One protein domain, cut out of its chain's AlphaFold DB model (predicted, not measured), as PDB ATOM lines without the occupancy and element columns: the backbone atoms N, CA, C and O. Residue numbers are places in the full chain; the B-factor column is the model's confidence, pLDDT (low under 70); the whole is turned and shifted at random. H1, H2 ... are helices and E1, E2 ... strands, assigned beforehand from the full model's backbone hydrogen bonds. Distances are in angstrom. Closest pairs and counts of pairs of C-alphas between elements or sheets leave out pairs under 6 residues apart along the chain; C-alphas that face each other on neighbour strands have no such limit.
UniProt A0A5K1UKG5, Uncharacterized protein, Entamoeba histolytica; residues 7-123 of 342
ATOM      1  N   ASP A   7      -7.696 -46.994 -50.753       74.12
ATOM      2  CA  ASP A   7      -7.711 -47.858 -49.561       74.12
ATOM      3  C   ASP A   7      -6.586 -48.909 -49.583       74.12
ATOM      4  O   ASP A   7      -5.981 -49.209 -48.552       74.12
ATOM      5  N   PHE A   8      -6.287 -49.481 -50.754       75.56
ATOM      6  CA  PHE A   8      -5.223 -50.476 -50.904       75.56
ATOM      7  C   PHE A   8      -3.828 -49.861 -50.721       75.56
ATOM      8  O   PHE A   8      -3.018 -50.398 -49.965       75.56
ATOM      9  N   ILE A   9      -3.567 -48.711 -51.351       78.31
ATOM     10  CA  ILE A   9      -2.302 -47.973 -51.202       78.31
ATOM     11  C   ILE A   9      -2.119 -47.510 -49.751       78.31
ATOM     12  O   ILE A   9      -1.031 -47.648 -49.195       78.31
ATOM     13  N   GLN A  10      -3.182 -47.024 -49.104       79.50
ATOM     14  CA  GLN A  10      -3.128 -46.616 -47.701       79.50
ATOM     15  C   GLN A  10      -2.751 -47.787 -46.779       79.50
ATOM     16  O   GLN A  10      -1.860 -47.636 -45.946       79.50
ATOM     17  N   ARG A  11      -3.353 -48.971 -46.963       77.88
ATOM     18  CA  ARG A  11      -3.014 -50.170 -46.173       77.88
ATOM     19  C   ARG A  11      -1.576 -50.644 -46.381       77.88
ATOM     20  O   ARG A  11      -0.963 -51.117 -45.427       77.88
ATOM     21  N   ILE A  12      -1.026 -50.513 -47.592       83.00
ATOM     22  CA  ILE A  12       0.399 -50.786 -47.843       83.00
ATOM     23  C   ILE A  12       1.261 -49.805 -47.044       83.00
ATOM     24  O   ILE A  12       2.109 -50.246 -46.276       83.00
ATOM     25  N   ASN A  13       0.990 -48.501 -47.132       80.31
ATOM     26  CA  ASN A  13       1.745 -47.486 -46.393       80.31
ATOM     27  C   ASN A  13       1.682 -47.710 -44.866       80.31
ATOM     28  O   ASN A  13       2.687 -47.554 -44.173       80.31
ATOM     29  N   GLU A  14       0.520 -48.103 -44.332       83.38
ATOM     30  CA  GLU A  14       0.338 -48.461 -42.917       83.38
ATOM     31  C   GLU A  14       1.155 -49.705 -42.520       83.38
ATOM     32  O   GLU A  14       1.780 -49.715 -41.456       83.38
ATOM     33  N   LEU A  15       1.210 -50.729 -43.380       82.69
ATOM     34  CA  LEU A  15       2.038 -51.925 -43.180       82.69
ATOM     35  C   LEU A  15       3.538 -51.607 -43.228       82.69
ATOM     36  O   LEU A  15       4.276 -52.057 -42.353       82.69
ATOM     37  N   GLU A  16       3.998 -50.808 -44.191       81.06
ATOM     38  CA  GLU A  16       5.403 -50.395 -44.296       81.06
ATOM     39  C   GLU A  16       5.846 -49.582 -43.070       81.06
ATOM     40  O   GLU A  16       6.894 -49.857 -42.482       81.06
ATOM     41  N   GLN A  17       5.012 -48.643 -42.610       83.19
ATOM     42  CA  GLN A  17       5.238 -47.893 -41.368       83.19
ATOM     43  C   GLN A  17       5.275 -48.810 -40.134       83.19
ATOM     44  O   GLN A  17       6.103 -48.623 -39.238       83.19
ATOM     45  N   LEU A  18       4.418 -49.833 -40.080       81.88
ATOM     46  CA  LEU A  18       4.414 -50.816 -38.996       81.88
ATOM     47  C   LEU A  18       5.679 -51.691 -39.011       81.88
ATOM     48  O   LEU A  18       6.267 -51.916 -37.953       81.88
ATOM     49  N   VAL A  19       6.158 -52.108 -40.189       80.31
ATOM     50  CA  VAL A  19       7.443 -52.808 -40.361       80.31
ATOM     51  C   VAL A  19       8.606 -51.935 -39.883       80.31
ATOM     52  O   VAL A  19       9.422 -52.391 -39.083       80.31
ATOM     53  N   LEU A  20       8.661 -50.661 -40.279       80.75
ATOM     54  CA  LEU A  20       9.696 -49.724 -39.823       80.75
ATOM     55  C   LEU A  20       9.663 -49.496 -38.309       80.75
ATOM     56  O   LEU A  20      10.716 -49.420 -37.673       80.75
ATOM     57  N   LYS A  21       8.468 -49.455 -37.710       82.75
ATOM     58  CA  LYS A  21       8.285 -49.353 -36.258       82.75
ATOM     59  C   LYS A  21       8.760 -50.611 -35.523       82.75
ATOM     60  O   LYS A  21       9.416 -50.481 -34.494       82.75
ATOM     61  N   ILE A  22       8.489 -51.806 -36.057       79.69
ATOM     62  CA  ILE A  22       8.984 -53.088 -35.516       79.69
ATOM     63  C   ILE A  22      10.513 -53.173 -35.616       79.69
ATOM     64  O   ILE A  22      11.174 -53.569 -34.658       79.69
ATOM     65  N   LEU A  23      11.088 -52.764 -36.750       77.12
ATOM     66  CA  LEU A  23      12.538 -52.745 -36.966       77.12
ATOM     67  C   LEU A  23      13.253 -51.598 -36.222       77.12
ATOM     68  O   LEU A  23      14.485 -51.595 -36.152       77.12
ATOM     69  N   ASN A  24      12.493 -50.653 -35.655       82.50
ATOM     70  CA  ASN A  24      12.958 -49.421 -35.014       82.50
ATOM     71  C   ASN A  24      13.829 -48.546 -35.943       82.50
ATOM     72  O   ASN A  24      14.914 -48.097 -35.567       82.50
ATOM     73  N   ILE A  25      13.348 -48.315 -37.172       83.69
ATOM     74  CA  ILE A  25      14.023 -47.531 -38.220       83.69
ATOM     75  C   ILE A  25      13.168 -46.299 -38.587       83.69
ATOM     76  O   ILE A  25      12.469 -46.309 -39.597       83.69
ATOM     77  N   PRO A  26      13.194 -45.223 -37.777       80.88
ATOM     78  CA  PRO A  26      12.434 -44.000 -38.047       80.88
ATOM     79  C   PRO A  26      13.094 -43.052 -39.064       80.88
ATOM     80  O   PRO A  26      12.453 -42.097 -39.491       80.88
ATOM     81  N   THR A  27      14.367 -43.253 -39.435       84.62
ATOM     82  CA  THR A  27      15.104 -42.340 -40.330       84.62
ATOM     83  C   THR A  27      15.924 -43.075 -41.390       84.62
ATOM     84  O   THR A  27      16.391 -44.196 -41.179       84.62
ATOM     85  N   LYS A  28      16.176 -42.385 -42.511       86.31
ATOM     86  CA  LYS A  28      17.087 -42.818 -43.585       86.31
ATOM     87  C   LYS A  28      18.491 -43.151 -43.071       86.31
ATOM     88  O   LYS A  28      19.100 -44.118 -43.510       86.31
ATOM     89  N   GLU A  29      18.978 -42.371 -42.113       85.81
ATOM     90  CA  GLU A  29      20.286 -42.532 -41.469       85.81
ATOM     91  C   GLU A  29      20.369 -43.882 -40.742       85.81
ATOM     92  O   GLU A  29      21.308 -44.655 -40.933       85.81
ATOM     93  N   LEU A  30      19.333 -44.204 -39.956       84.94
ATOM     94  CA  LEU A  30      19.208 -45.483 -39.264       84.94
ATOM     95  C   LEU A  30      18.961 -46.642 -40.236       84.94
ATOM     96  O   LEU A  30      19.413 -47.747 -39.959       84.94
ATOM     97  N   ALA A  31      18.315 -46.408 -41.381       86.50
ATOM     98  CA  ALA A  31      18.151 -47.418 -42.426       86.50
ATOM     99  C   ALA A  31      19.490 -47.775 -43.096       86.50
ATOM    100  O   ALA A  31      19.806 -48.955 -43.240       86.50
ATOM    101  N   ILE A  32      20.309 -46.772 -43.434       87.44
ATOM    102  CA  ILE A  32      21.667 -46.967 -43.970       87.44
ATOM    103  C   ILE A  32      22.540 -47.707 -42.946       87.44
ATOM    104  O   ILE A  32      23.189 -48.692 -43.299       87.44
ATOM    105  N   LEU A  33      22.497 -47.302 -41.669       88.94
ATOM    106  CA  LEU A  33      23.195 -47.995 -40.581       88.94
ATOM    107  C   LEU A  33      22.706 -49.436 -40.392       88.94
ATOM    108  O   LEU A  33      23.524 -50.339 -40.232       88.94
ATOM    109  N   LYS A  34      21.393 -49.688 -40.450       88.38
ATOM    110  CA  LYS A  34      20.838 -51.047 -40.373       88.38
ATOM    111  C   LYS A  34      21.404 -51.924 -41.492       88.38
ATOM    112  O   LYS A  34      21.853 -53.030 -41.219       88.38
ATOM    113  N   CYS A  35      21.464 -51.396 -42.714       87.94
ATOM    114  CA  CYS A  35      22.039 -52.061 -43.884       87.94
ATOM    115  C   CYS A  35      23.572 -52.231 -43.848       87.94
ATOM    116  O   CYS A  35      24.124 -52.867 -44.745       87.94
ATOM    117  N   CYS A  36      24.272 -51.680 -42.848       85.44
ATOM    118  CA  CYS A  36      25.691 -51.965 -42.620       85.44
ATOM    119  C   CYS A  36      25.919 -53.264 -41.824       85.44
ATOM    120  O   CYS A  36      27.023 -53.806 -41.871       85.44
ATOM    121  N   ASP A  37      24.901 -53.771 -41.122       83.56
ATOM    122  CA  ASP A  37      24.934 -55.084 -40.468       83.56
ATOM    123  C   ASP A  37      25.061 -56.186 -41.532       83.56
ATOM    124  O   ASP A  37      24.380 -56.148 -42.552       83.56
ATOM    125  N   GLU A  38      25.940 -57.165 -41.328       78.19
ATOM    126  CA  GLU A  38      26.150 -58.252 -42.298       78.19
ATOM    127  C   GLU A  38      25.090 -59.356 -42.197       78.19
ATOM    128  O   GLU A  38      24.981 -60.189 -43.091       78.19
ATOM    129  N   ASN A  39      24.291 -59.343 -41.125       80.12
ATOM    130  CA  ASN A  39      23.265 -60.347 -40.836       80.12
ATOM    131  C   ASN A  39      21.856 -59.915 -41.281       80.12
ATOM    132  O   ASN A  39      20.889 -60.637 -41.043       80.12
ATOM    133  N   ILE A  40      21.711 -58.722 -41.863       81.12
ATOM    134  CA  ILE A  40      20.419 -58.227 -42.344       81.12
ATOM    135  C   ILE A  40      20.030 -58.921 -43.655       81.12
ATOM    136  O   ILE A  40      20.832 -59.042 -44.582       81.12
ATOM    137  N   ASP A  41      18.779 -59.367 -43.733       85.19
ATOM    138  CA  ASP A  41      18.262 -60.058 -44.910       85.19
ATOM    139  C   ASP A  41      18.259 -59.153 -46.160       85.19
ATOM    140  O   ASP A  41      17.982 -57.949 -46.094       85.19
ATOM    141  N   LYS A  42      18.557 -59.743 -47.322       87.62
ATOM    142  CA  LYS A  42      18.661 -59.040 -48.606       87.62
ATOM    143  C   LYS A  42      17.354 -58.355 -49.013       87.62
ATOM    144  O   LYS A  42      17.405 -57.263 -49.582       87.62
ATOM    145  N   ASP A  43      16.205 -58.943 -48.705       84.44
ATOM    146  CA  ASP A  43      14.903 -58.368 -49.036       84.44
ATOM    147  C   ASP A  43      14.567 -57.195 -48.110       84.44
ATOM    148  O   ASP A  43      14.021 -56.189 -48.567       84.44
ATOM    149  N   VAL A  44      15.027 -57.232 -46.853       83.94
ATOM    150  CA  VAL A  44      14.972 -56.074 -45.943       83.94
ATOM    151  C   VAL A  44      15.884 -54.944 -46.436       83.94
ATOM    152  O   VAL A  44      15.466 -53.786 -46.431       83.94
ATOM    153  N   ILE A  45      17.091 -55.245 -46.939       84.94
ATOM    154  CA  ILE A  45      17.959 -54.236 -47.581       84.94
ATOM    155  C   ILE A  45      17.245 -53.597 -48.781       84.94
ATOM    156  O   ILE A  45      17.273 -52.375 -48.932       84.94
ATOM    157  N   ASN A  46      16.628 -54.407 -49.645       88.06
ATOM    158  CA  ASN A  46      15.940 -53.927 -50.845       88.06
ATOM    159  C   ASN A  46      14.732 -53.047 -50.492       88.06
ATOM    160  O   ASN A  46      14.588 -51.961 -51.057       88.06
ATOM    161  N   PHE A  47      13.921 -53.469 -49.515       88.38
ATOM    162  CA  PHE A  47      12.820 -52.679 -48.966       88.38
ATOM    163  C   PHE A  47      13.307 -51.320 -48.444       88.38
ATOM    164  O   PHE A  47      12.821 -50.283 -48.889       88.38
ATOM    165  N   LEU A  48      14.318 -51.302 -47.567       87.44
ATOM    166  CA  LEU A  48      14.828 -50.065 -46.969       87.44
ATOM    167  C   LEU A  48      15.423 -49.106 -48.010       87.44
ATOM    168  O   LEU A  48      15.170 -47.902 -47.935       87.44
ATOM    169  N   LYS A  49      16.166 -49.627 -48.997       88.19
ATOM    170  CA  LYS A  49      16.699 -48.839 -50.125       88.19
ATOM    171  C   LYS A  49      15.592 -48.165 -50.927       88.19
ATOM    172  O   LYS A  49      15.720 -46.982 -51.236       88.19
ATOM    173  N   SER A  50      14.527 -48.907 -51.236       89.19
ATOM    174  CA  SER A  50      13.353 -48.393 -51.946       89.19
ATOM    175  C   SER A  50      12.650 -47.314 -51.116       89.19
ATOM    176  O   SER A  50      12.535 -46.169 -51.551       89.19
ATOM    177  N   TYR A  51      12.291 -47.646 -49.872       89.56
ATOM    178  CA  TYR A  51      11.514 -46.789 -48.979       89.56
ATOM    179  C   TYR A  51      12.202 -45.448 -48.675       89.56
ATOM    180  O   TYR A  51      11.599 -44.386 -48.796       89.56
ATOM    181  N   PHE A  52      13.488 -45.470 -48.312       88.50
ATOM    182  CA  PHE A  52      14.245 -44.258 -47.963       88.50
ATOM    183  C   PHE A  52      15.060 -43.669 -49.130       88.50
ATOM    184  O   PHE A  52      15.806 -42.700 -48.937       88.50
ATOM    185  N   SER A  53      14.939 -44.238 -50.334       91.44
ATOM    186  CA  SER A  53      15.641 -43.805 -51.552       91.44
ATOM    187  C   SER A  53      17.158 -43.645 -51.349       91.44
ATOM    188  O   SER A  53      17.706 -42.543 -51.456       91.44
ATOM    189  N   PHE A  54      17.846 -44.738 -51.010       89.25
ATOM    190  CA  PHE A  54      19.316 -44.815 -50.958       89.25
ATOM    191  C   PHE A  54      19.842 -46.031 -51.724       89.25
ATOM    192  O   PHE A  54      19.107 -46.970 -52.025       89.25
ATOM    193  N   ASN A  55      21.127 -46.009 -52.061       89.81
ATOM    194  CA  ASN A  55      21.770 -47.003 -52.909       89.81
ATOM    195  C   ASN A  55      22.897 -47.758 -52.169       89.81
ATOM    196  O   ASN A  55      23.145 -47.575 -50.976       89.81
ATOM    197  N   SER A  56      23.569 -48.678 -52.866       85.25
ATOM    198  CA  SER A  56      24.644 -49.491 -52.276       85.25
ATOM    199  C   SER A  56      25.923 -48.701 -51.957       85.25
ATOM    200  O   SER A  56      26.666 -49.118 -51.072       85.25
ATOM    201  N   ALA A  57      26.185 -47.578 -52.635       86.19
ATOM    202  CA  ALA A  57      27.334 -46.718 -52.354       86.19
ATOM    203  C   ALA A  57      27.151 -45.925 -51.049       86.19
ATOM    204  O   ALA A  57      28.130 -45.727 -50.336       86.19
ATOM    205  N   ASP A  58      25.917 -45.562 -50.680       80.69
ATOM    206  CA  ASP A  58      25.617 -44.936 -49.381       80.69
ATOM    207  C   ASP A  58      25.974 -45.881 -48.216       80.69
ATOM    208  O   ASP A  58      26.641 -45.485 -47.259       80.69
ATOM    209  N   ILE A  59      25.602 -47.164 -48.338       87.12
ATOM    210  CA  ILE A  59      25.966 -48.219 -47.375       87.12
ATOM    211  C   ILE A  59      27.487 -48.408 -47.343       87.12
ATOM    212  O   ILE A  59      28.077 -48.444 -46.265       87.12
ATOM    213  N   LEU A  60      28.131 -48.521 -48.510       85.94
ATOM    214  CA  LEU A  60      29.576 -48.729 -48.600       85.94
ATOM    215  C   LEU A  60      30.352 -47.560 -47.976       85.94
ATOM    216  O   LEU A  60      31.242 -47.793 -47.170       85.94
ATOM    217  N   SER A  61      29.961 -46.318 -48.267       87.00
ATOM    218  CA  SER A  61      30.531 -45.101 -47.671       87.00
ATOM    219  C   SER A  61      30.385 -45.082 -46.144       87.00
ATOM    220  O   SER A  61      31.336 -44.760 -45.423       87.00
ATOM    221  N   CYS A  62      29.223 -45.503 -45.631       86.56
ATOM    222  CA  CYS A  62      28.990 -45.651 -44.198       86.56
ATOM    223  C   CYS A  62      29.920 -46.717 -43.580       86.56
ATOM    224  O   CYS A  62      30.632 -46.408 -42.621       86.56
ATOM    225  N   LYS A  63      30.007 -47.920 -44.176       87.19
ATOM    226  CA  LYS A  63      30.940 -48.986 -43.751       87.19
ATOM    227  C   LYS A  63      32.394 -48.510 -43.751       87.19
ATOM    228  O   LYS A  63      33.063 -48.591 -42.725       87.19
ATOM    229  N   THR A  64      32.861 -47.932 -44.858       87.31
ATOM    230  CA  THR A  64      34.223 -47.398 -44.997       87.31
ATOM    231  C   THR A  64      34.517 -46.307 -43.964       87.31
ATOM    232  O   THR A  64      35.628 -46.255 -43.435       87.31
ATOM    233  N   SER A  65      33.543 -45.455 -43.628       82.12
ATOM    234  CA  SER A  65      33.701 -44.464 -42.553       82.12
ATOM    235  C   SER A  65      33.903 -45.146 -41.196       82.12
ATOM    236  O   SER A  65      34.867 -44.834 -40.497       82.12
ATOM    237  N   ILE A  66      33.059 -46.128 -40.864       87.06
ATOM    238  CA  ILE A  66      33.119 -46.893 -39.609       87.06
ATOM    239  C   ILE A  66      34.461 -47.630 -39.466       87.06
ATOM    240  O   ILE A  66      35.140 -47.475 -38.449       87.06
ATOM    241  N   GLU A  67      34.894 -48.357 -40.499       86.75
ATOM    242  CA  GLU A  67      36.176 -49.078 -40.546       86.75
ATOM    243  C   GLU A  67      37.374 -48.143 -40.319       86.75
ATOM    244  O   GLU A  67      38.252 -48.406 -39.490       86.75
ATOM    245  N   ASN A  68      37.380 -46.986 -40.991       85.56
ATOM    246  CA  ASN A  68      38.433 -45.979 -40.849       85.56
ATOM    247  C   ASN A  68      38.344 -45.167 -39.546       85.56
ATOM    248  O   ASN A  68      39.190 -44.302 -39.304       85.56
ATOM    249  N   ASN A  69      37.377 -45.483 -38.677       85.25
ATOM    250  CA  ASN A  69      37.093 -44.776 -37.432       85.25
ATOM    251  C   ASN A  69      36.763 -43.290 -37.664       85.25
ATOM    252  O   ASN A  69      37.177 -42.437 -36.890       85.25
ATOM    253  N   LYS A  70      36.040 -42.968 -38.739       85.50
ATOM    254  CA  LYS A  70      35.490 -41.635 -39.021       85.50
ATOM    255  C   LYS A  70      33.994 -41.607 -38.716       85.50
ATOM    256  O   LYS A  70      33.314 -42.627 -38.824       85.50
ATOM    257  N   PHE A  71      33.470 -40.436 -38.363       85.94
ATOM    258  CA  PHE A  71      32.029 -40.271 -38.176       85.94
ATOM    259  C   PHE A  71      31.312 -40.334 -39.542       85.94
ATOM    260  O   PHE A  71      31.686 -39.569 -40.432       85.94
ATOM    261  N   PRO A  72      30.325 -41.225 -39.760       88.50
ATOM    262  CA  PRO A  72      29.676 -41.337 -41.066       88.50
ATOM    263  C   PRO A  72      28.897 -40.074 -41.442       88.50
ATOM    264  O   PRO A  72      28.020 -39.632 -40.703       88.50
ATOM    265  N   SER A  73      29.163 -39.536 -42.634       85.38
ATOM    266  CA  SER A  73      28.525 -38.312 -43.151       85.38
ATOM    267  C   SER A  73      27.018 -38.444 -43.398       85.38
ATOM    268  O   SER A  73      26.321 -37.439 -43.503       85.38
ATOM    269  N   CYS A  74      26.493 -39.671 -43.453       83.12
ATOM    270  CA  CYS A  74      25.060 -39.955 -43.538       83.12
ATOM    271  C   CYS A  74      24.305 -39.781 -42.205       83.12
ATOM    272  O   CYS A  74      23.129 -40.132 -42.142       83.12
ATOM    273  N   ILE A  75      24.971 -39.321 -41.139       85.12
ATOM    274  CA  ILE A  75      24.381 -39.091 -39.816       85.12
ATOM    275  C   ILE A  75      24.449 -37.605 -39.495       85.12
ATOM    276  O   ILE A  75      25.528 -37.047 -39.298       85.12
ATOM    277  N   ASN A  76      23.289 -36.975 -39.361       82.62
ATOM    278  CA  ASN A  76      23.196 -35.612 -38.885       82.62
ATOM    279  C   ASN A  76      23.572 -35.532 -37.393       82.62
ATOM    280  O   ASN A  76      22.924 -36.101 -36.510       82.62
ATOM    281  N   THR A  77      24.628 -34.773 -37.107       80.62
ATOM    282  CA  THR A  77      25.179 -34.576 -35.763       80.62
ATOM    283  C   THR A  77      24.248 -33.777 -34.844       80.62
ATOM    284  O   THR A  77      24.366 -33.896 -33.622       80.62
ATOM    285  N   SER A  78      23.290 -33.014 -35.393       76.75
ATOM    286  CA  SER A  78      22.304 -32.255 -34.608       76.75
ATOM    287  C   SER A  78      21.127 -33.098 -34.101       76.75
ATOM    288  O   SER A  78      20.522 -32.743 -33.092       76.75
ATOM    289  N   SER A  79      20.839 -34.245 -34.731       76.75
ATOM    290  CA  SER A  79      19.822 -35.226 -34.302       76.75
ATOM    291  C   SER A  79      20.425 -36.490 -33.666       76.75
ATOM    292  O   SER A  79      19.735 -37.498 -33.466       76.75
ATOM    293  N   LEU A  80      21.718 -36.447 -33.331       83.00
ATOM    294  CA  LEU A  80      22.455 -37.573 -32.772       83.00
ATOM    295  C   LEU A  80      21.910 -37.988 -31.400       83.00
ATOM    296  O   LEU A  80      21.792 -37.183 -30.479       83.00
ATOM    297  N   ASN A  81      21.618 -39.278 -31.249       83.38
ATOM    298  CA  ASN A  81      21.044 -39.841 -30.032       83.38
ATOM    299  C   ASN A  81      21.745 -41.146 -29.609       83.38
ATOM    300  O   ASN A  81      22.547 -41.729 -30.344       83.38
ATOM    301  N   LYS A  82      21.407 -41.614 -28.401       84.81
ATOM    302  CA  LYS A  82      21.961 -42.828 -27.776       84.81
ATOM    303  C   LYS A  82      21.777 -44.094 -28.622       84.81
ATOM    304  O   LYS A  82      22.665 -44.942 -28.638       84.81
ATOM    305  N   THR A  83      20.652 -44.222 -29.328       82.75
ATOM    306  CA  THR A  83      20.356 -45.381 -30.182       82.75
ATOM    307  C   THR A  83      21.297 -45.412 -31.380       82.75
ATOM    308  O   THR A  83      21.929 -46.439 -31.618       82.75
ATOM    309  N   THR A  84      21.463 -44.284 -32.076       83.75
ATOM    310  CA  THR A  84      22.382 -44.154 -33.219       83.75
ATOM    311  C   THR A  84      23.833 -44.435 -32.815       83.75
ATOM    312  O   THR A  84      24.515 -45.205 -33.487       83.75
ATOM    313  N   LEU A  85      24.298 -43.890 -31.682       86.69
ATOM    314  CA  LEU A  85      25.654 -44.139 -31.169       86.69
ATOM    315  C   LEU A  85      25.878 -45.593 -30.740       86.69
ATOM    316  O   LEU A  85      26.913 -46.172 -31.064       86.69
ATOM    317  N   SER A  86      24.900 -46.215 -30.075       85.62
ATOM    318  CA  SER A  86      24.958 -47.646 -29.759       85.62
ATOM    319  C   SER A  86      24.983 -48.505 -31.029       85.62
ATOM    320  O   SER A  86      25.676 -49.521 -31.063       85.62
ATOM    321  N   TYR A  87      24.278 -48.096 -32.089       86.88
ATOM    322  CA  TYR A  87      24.299 -48.800 -33.371       86.88
ATOM    323  C   TYR A  87      25.662 -48.687 -34.065       86.88
ATOM    324  O   TYR A  87      26.222 -49.699 -34.474       86.88
ATOM    325  N   LEU A  88      26.247 -47.486 -34.114       87.31
ATOM    326  CA  LEU A  88      27.609 -47.259 -34.610       87.31
ATOM    327  C   LEU A  88      28.653 -48.111 -33.875       87.31
ATOM    328  O   LEU A  88      29.506 -48.730 -34.508       87.31
ATOM    329  N   GLN A  89      28.562 -48.180 -32.546       85.38
ATOM    330  CA  GLN A  89      29.461 -48.989 -31.725       85.38
ATOM    331  C   GLN A  89      29.323 -50.489 -32.035       85.38
ATOM    332  O   GLN A  89      30.333 -51.177 -32.181       85.38
ATOM    333  N   LYS A  90      28.088 -50.990 -32.207       87.00
ATOM    334  CA  LYS A  90      27.810 -52.379 -32.628       87.00
ATOM    335  C   LYS A  90      28.342 -52.700 -34.026       87.00
ATOM    336  O   LYS A  90      28.804 -53.813 -34.244       87.00
ATOM    337  N   LEU A  91      28.314 -51.732 -34.941       85.12
ATOM    338  CA  LEU A  91      28.902 -51.847 -36.281       85.12
ATOM    339  C   LEU A  91      30.440 -51.726 -36.288       85.12
ATOM    340  O   LEU A  91      31.054 -51.892 -37.336       85.12
ATOM    341  N   GLY A  92      31.073 -51.455 -35.141       84.56
ATOM    342  CA  GLY A  92      32.529 -51.459 -34.992       84.56
ATOM    343  C   GLY A  92      33.201 -50.086 -34.896       84.56
ATOM    344  O   GLY A  92      34.432 -50.045 -34.836       84.56
ATOM    345  N   LEU A  93      32.451 -48.976 -34.821       84.00
ATOM    346  CA  LEU A  93      33.030 -47.646 -34.584       84.00
ATOM    347  C   LEU A  93      33.513 -47.543 -33.125       84.00
ATOM    348  O   LEU A  93      32.724 -47.321 -32.206       84.00
ATOM    349  N   LYS A  94      34.818 -47.740 -32.906       81.31
ATOM    350  CA  LYS A  94      35.440 -47.787 -31.565       81.31
ATOM    351  C   LYS A  94      35.871 -46.412 -31.056       81.31
ATOM    352  O   LYS A  94      35.864 -46.160 -29.854       81.31
ATOM    353  N   GLN A  95      36.269 -45.544 -31.975       85.88
ATOM    354  CA  GLN A  95      36.681 -44.168 -31.723       85.88
ATOM    355  C   GLN A  95      36.363 -43.322 -32.959       85.88
ATOM    356  O   GLN A  95      36.245 -43.858 -34.057       85.88
ATOM    357  N   ILE A  96      36.265 -42.009 -32.790       84.69
ATOM    358  CA  ILE A  96      36.160 -41.049 -33.888       84.69
ATOM    359  C   ILE A  96      37.509 -40.351 -34.032       84.69
ATOM    360  O   ILE A  96      37.960 -39.658 -33.126       84.69
ATOM    361  N   LYS A  97      38.151 -40.559 -35.176       87.56
ATOM    362  CA  LYS A  97      39.243 -39.750 -35.700       87.56
ATOM    363  C   LYS A  97      38.623 -38.601 -36.479       87.56
ATOM    364  O   LYS A  97      37.923 -38.850 -37.461       87.56
ATOM    365  N   CYS A  98      38.891 -37.379 -36.052       81.62
ATOM    366  CA  CYS A  98      38.411 -36.176 -36.718       81.62
ATOM    367  C   CYS A  98      39.486 -35.084 -36.694       81.62
ATOM    368  O   CYS A  98      40.372 -35.098 -35.835       81.62
ATOM    369  N   THR A  99      39.431 -34.148 -37.635       82.06
ATOM    370  CA  THR A  99      40.272 -32.944 -37.598       82.06
ATOM    371  C   THR A  99      39.852 -32.029 -36.444       82.06
ATOM    372  O   THR A  99      38.806 -32.221 -35.817       82.06
ATOM    373  N   GLU A 100      40.656 -31.007 -36.155       77.25
ATOM    374  CA  GLU A 100      40.294 -29.976 -35.174       77.25
ATOM    375  C   GLU A 100      39.052 -29.171 -35.603       77.25
ATOM    376  O   GLU A 100      38.196 -28.868 -34.774       77.25
ATOM    377  N   GLU A 101      38.888 -28.904 -36.902       80.38
ATOM    378  CA  GLU A 101      37.692 -28.254 -37.460       80.38
ATOM    379  C   GLU A 101      36.434 -29.118 -37.273       80.38
ATOM    380  O   GLU A 101      35.415 -28.641 -36.773       80.38
ATOM    381  N   GLU A 102      36.517 -30.413 -37.603       78.94
ATOM    382  CA  GLU A 102      35.428 -31.372 -37.387       78.94
ATOM    383  C   GLU A 102      35.091 -31.493 -35.892       78.94
ATOM    384  O   GLU A 102      33.917 -31.474 -35.522       78.94
ATOM    385  N   TYR A 103      36.098 -31.549 -35.013       83.06
ATOM    386  CA  TYR A 103      35.910 -31.602 -33.561       83.06
ATOM    387  C   TYR A 103      35.189 -30.360 -33.018       83.06
ATOM    388  O   TYR A 103      34.250 -30.480 -32.229       83.06
ATOM    389  N   ASN A 104      35.595 -29.170 -33.469       80.25
ATOM    390  CA  ASN A 104      35.007 -27.895 -33.059       80.25
ATOM    391  C   ASN A 104      33.612 -27.650 -33.668       80.25
ATOM    392  O   ASN A 104      32.878 -26.793 -33.179       80.25
ATOM    393  N   SER A 105      33.212 -28.419 -34.688       80.31
ATOM    394  CA  SER A 105      31.855 -28.379 -35.253       80.31
ATOM    395  C   SER A 105      30.796 -29.053 -34.363       80.31
ATOM    396  O   SER A 105      29.601 -28.773 -34.496       80.31
ATOM    397  N   PHE A 106      31.198 -29.926 -33.430       80.88
ATOM    398  CA  PHE A 106      30.268 -30.567 -32.499       80.88
ATOM    399  C   PHE A 106      29.863 -29.616 -31.369       80.88
ATOM    400  O   PHE A 106      30.707 -29.050 -30.673       80.88
ATOM    401  N   SER A 107      28.559 -29.528 -31.084       83.50
ATOM    402  CA  SER A 107      28.100 -28.852 -29.865       83.50
ATOM    403  C   SER A 107      28.674 -29.544 -28.612       83.50
ATOM    404  O   SER A 107      28.839 -30.770 -28.622       83.50
ATOM    405  N   PRO A 108      28.904 -28.832 -27.489       82.38
ATOM    406  CA  PRO A 108      29.394 -29.453 -26.253       82.38
ATOM    407  C   PRO A 108      28.506 -30.603 -25.749       82.38
ATOM    408  O   PRO A 108      29.002 -31.571 -25.174       82.38
ATOM    409  N   GLN A 109      27.194 -30.522 -26.000       82.44
ATOM    410  CA  GLN A 109      26.221 -31.558 -25.650       82.44
ATOM    411  C   GLN A 109      26.389 -32.799 -26.539       82.44
ATOM    412  O   GLN A 109      26.497 -33.913 -26.025       82.44
ATOM    413  N   THR A 110      26.495 -32.604 -27.860       81.06
ATOM    414  CA  THR A 110      26.770 -33.668 -28.841       81.06
ATOM    415  C   THR A 110      28.107 -34.349 -28.546       81.06
ATOM    416  O   THR A 110      28.186 -35.573 -28.527       81.06
ATOM    417  N   LEU A 111      29.150 -33.570 -28.247       82.25
ATOM    418  CA  LEU A 111      30.491 -34.067 -27.948       82.25
ATOM    419  C   LEU A 111      30.540 -34.859 -26.631       82.25
ATOM    420  O   LEU A 111      31.179 -35.907 -26.568       82.25
ATOM    421  N   SER A 112      29.848 -34.387 -25.589       81.88
ATOM    422  CA  SER A 112      29.687 -35.118 -24.323       81.88
ATOM    423  C   SER A 112      28.955 -36.449 -24.536       81.88
ATOM    424  O   SER A 112      29.409 -37.499 -24.077       81.88
ATOM    425  N   LEU A 113      27.873 -36.428 -25.324       81.88
ATOM    426  CA  LEU A 113      27.127 -37.626 -25.691       81.88
ATOM    427  C   LEU A 113      28.009 -38.623 -26.461       81.88
ATOM    428  O   LEU A 113      28.059 -39.788 -26.078       81.88
ATOM    429  N   ILE A 114      28.759 -38.176 -27.474       81.50
ATOM    430  CA  ILE A 114      29.721 -39.007 -28.215       81.50
ATOM    431  C   ILE A 114      30.740 -39.650 -27.262       81.50
ATOM    432  O   ILE A 114      30.884 -40.874 -27.249       81.50
ATOM    433  N   LYS A 115      31.392 -38.842 -26.412       82.25
ATOM    434  CA  LYS A 115      32.426 -39.299 -25.465       82.25
ATOM    435  C   LYS A 115      31.912 -40.299 -24.426       82.25
ATOM    436  O   LYS A 115      32.703 -41.080 -23.907       82.25
ATOM    437  N   SER A 116      30.606 -40.319 -24.149       83.62
ATOM    438  CA  SER A 116      29.991 -41.330 -23.274       83.62
ATOM    439  C   SER A 116      29.851 -42.724 -23.913       83.62
ATOM    440  O   SER A 116      29.624 -43.690 -23.188       83.62
ATOM    441  N   TYR A 117      30.017 -42.843 -25.239       83.06
ATOM    442  CA  TYR A 117      29.961 -44.115 -25.981       83.06
ATOM    443  C   TYR A 117      31.298 -44.523 -26.615       83.06
ATOM    444  O   TYR A 117      31.579 -45.717 -26.718       83.06
ATOM    445  N   MET A 118      32.112 -43.566 -27.070       85.88
ATOM    446  CA  MET A 118      33.328 -43.830 -27.851       85.88
ATOM    447  C   MET A 118      34.380 -42.727 -27.685       85.88
ATOM    448  O   MET A 118      34.055 -41.566 -27.440       85.88
ATOM    449  N   GLY A 119      35.659 -43.088 -27.828       81.06
ATOM    450  CA  GLY A 119      36.761 -42.124 -27.766       81.06
ATOM    451  C   GLY A 119      36.747 -41.150 -28.949       81.06
ATOM    452  O   GLY A 119      36.271 -41.495 -30.027       81.06
ATOM    453  N   VAL A 120      37.300 -39.950 -28.766       83.19
ATOM    454  CA  VAL A 120      37.492 -38.969 -29.847       83.19
ATOM    455  C   VAL A 120      38.963 -38.576 -29.879       83.19
ATOM    456  O   VAL A 120      39.469 -38.034 -28.898       83.19
ATOM    457  N   ASN A 121      39.628 -38.853 -30.997       81.56
ATOM    458  CA  ASN A 121      41.034 -38.553 -31.226       81.56
ATOM    459  C   ASN A 121      41.144 -37.496 -32.321       81.56
ATOM    460  O   ASN A 121      40.640 -37.693 -33.430       81.56
ATOM    461  N   LEU A 122      41.858 -36.415 -32.029       78.94
ATOM    462  CA  LEU A 122      42.263 -35.465 -33.055       78.94
ATOM    463  C   LEU A 122      43.310 -36.115 -33.966       78.94
ATOM    464  O   LEU A 122      44.216 -36.802 -33.489       78.94
ATOM    465  N   ILE A 123      43.164 -35.913 -35.272       79.69
ATOM    466  CA  ILE A 123      44.199 -36.213 -36.263       79.69
ATOM    467  C   ILE A 123      44.754 -34.900 -36.810       79.69
ATOM    468  O   ILE A 123      43.987 -34.024 -37.208       79.69
TER     469      ILE A 123
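Overview. This is residues 7 to 123 of the 342 residues of an uncharacterized protein of Entamoeba histolytica (UniProt A0A5K1UKG5). An elongated, mostly helical body has short helices packed at different angles on H2 in its middle, with H1 as an arm at one end, whose residues 7 to 15 stick out, and a small two-stranded piece, E1 and E2, at the other. H3 folds back beside H2, H4 crosses H2 steeply, and H5 stands between H2 and the far end, where H6 and H7 follow E1 before the chain returns as E2. The printed part has 117 residues, with seven named helices and two named strands in the order H1 H2 H3 H4 H5 E1 H6 H7 E2; the sheet, E1 E2, is parallel. The whole is compact, with a radius of gyration of the C-alphas of 15.6 A, and spans 53 by 25 by 20 A, the arm adding to its length.

Arrangement. H1, residues 7 to 23, touches no helix but is near H3, residues 42 to 52, with 8 pairs of C-alphas within 10 A. H2, residues 28 to 34, is the hub and touches three helices. It forms a helical hairpin with H3, at a shallow tilt of 14 degrees, opposite ways; their closest C-alphas, Lys 28 and Phe 52, are 5.4 A apart. H4, residues 56 to 67, touches H2 with residues 58 to 62 alone, at a steep tilt of 64 degrees; the closest C-alphas, Ile 32 and Ile 59, are 5.6 A apart. H5, residues 82 to 90, only just touches H2, with 3 pairs of C-alphas within 8 A, the closest being Leu 30 and Thr 84 at 7.0 A. H5 is close but not clearly touching to H7, residues 108 to 115; their closest C-alphas, Leu 85 and Ile 114, are 7.2 A apart. E1, residues 95 to 98, and E2, residues 119 to 122, are parallel neighbours, with N 96 and O 119 at 2.8 A and N 121 and O 96 at 2.8 A, within hydrogen-bond range. With H6, residues 100 to 105, and H7 between them they form a strand-helix-strand unit, two parallel neighbour strands joined through helices, with a right-handed crossover. The closest C-alphas of H6 and E2, Glu 100 and Leu 122, are 6.2 A apart. In H1 to H7 every O i to N i+4 pair is within hydrogen-bond range.

Along the chain. H1 begins at C-alpha 7 (-7.711, -47.858, -49.561) and is 24.3 A from first to last C-alpha. H3 measures 15.4 A, H4 16.5 A and H5 12.2 A. H2 begins at C-alpha 28 (17.087, -42.818, -43.585). E2 ends at C-alpha 122 (42.263, -35.465, -33.055).

Size, cuts and confidence. The C-alphas of Asp 7 and Ile 123, the two farthest apart, are 54.8 A apart. The body without residues 7 to 15 spans 40 by 23 by 21 A. The printed part has no cut. The link from H4 to H5, residues 68 to 81, is long. The mean pLDDT of the printed part is 83.7, and no printed residue is under 70.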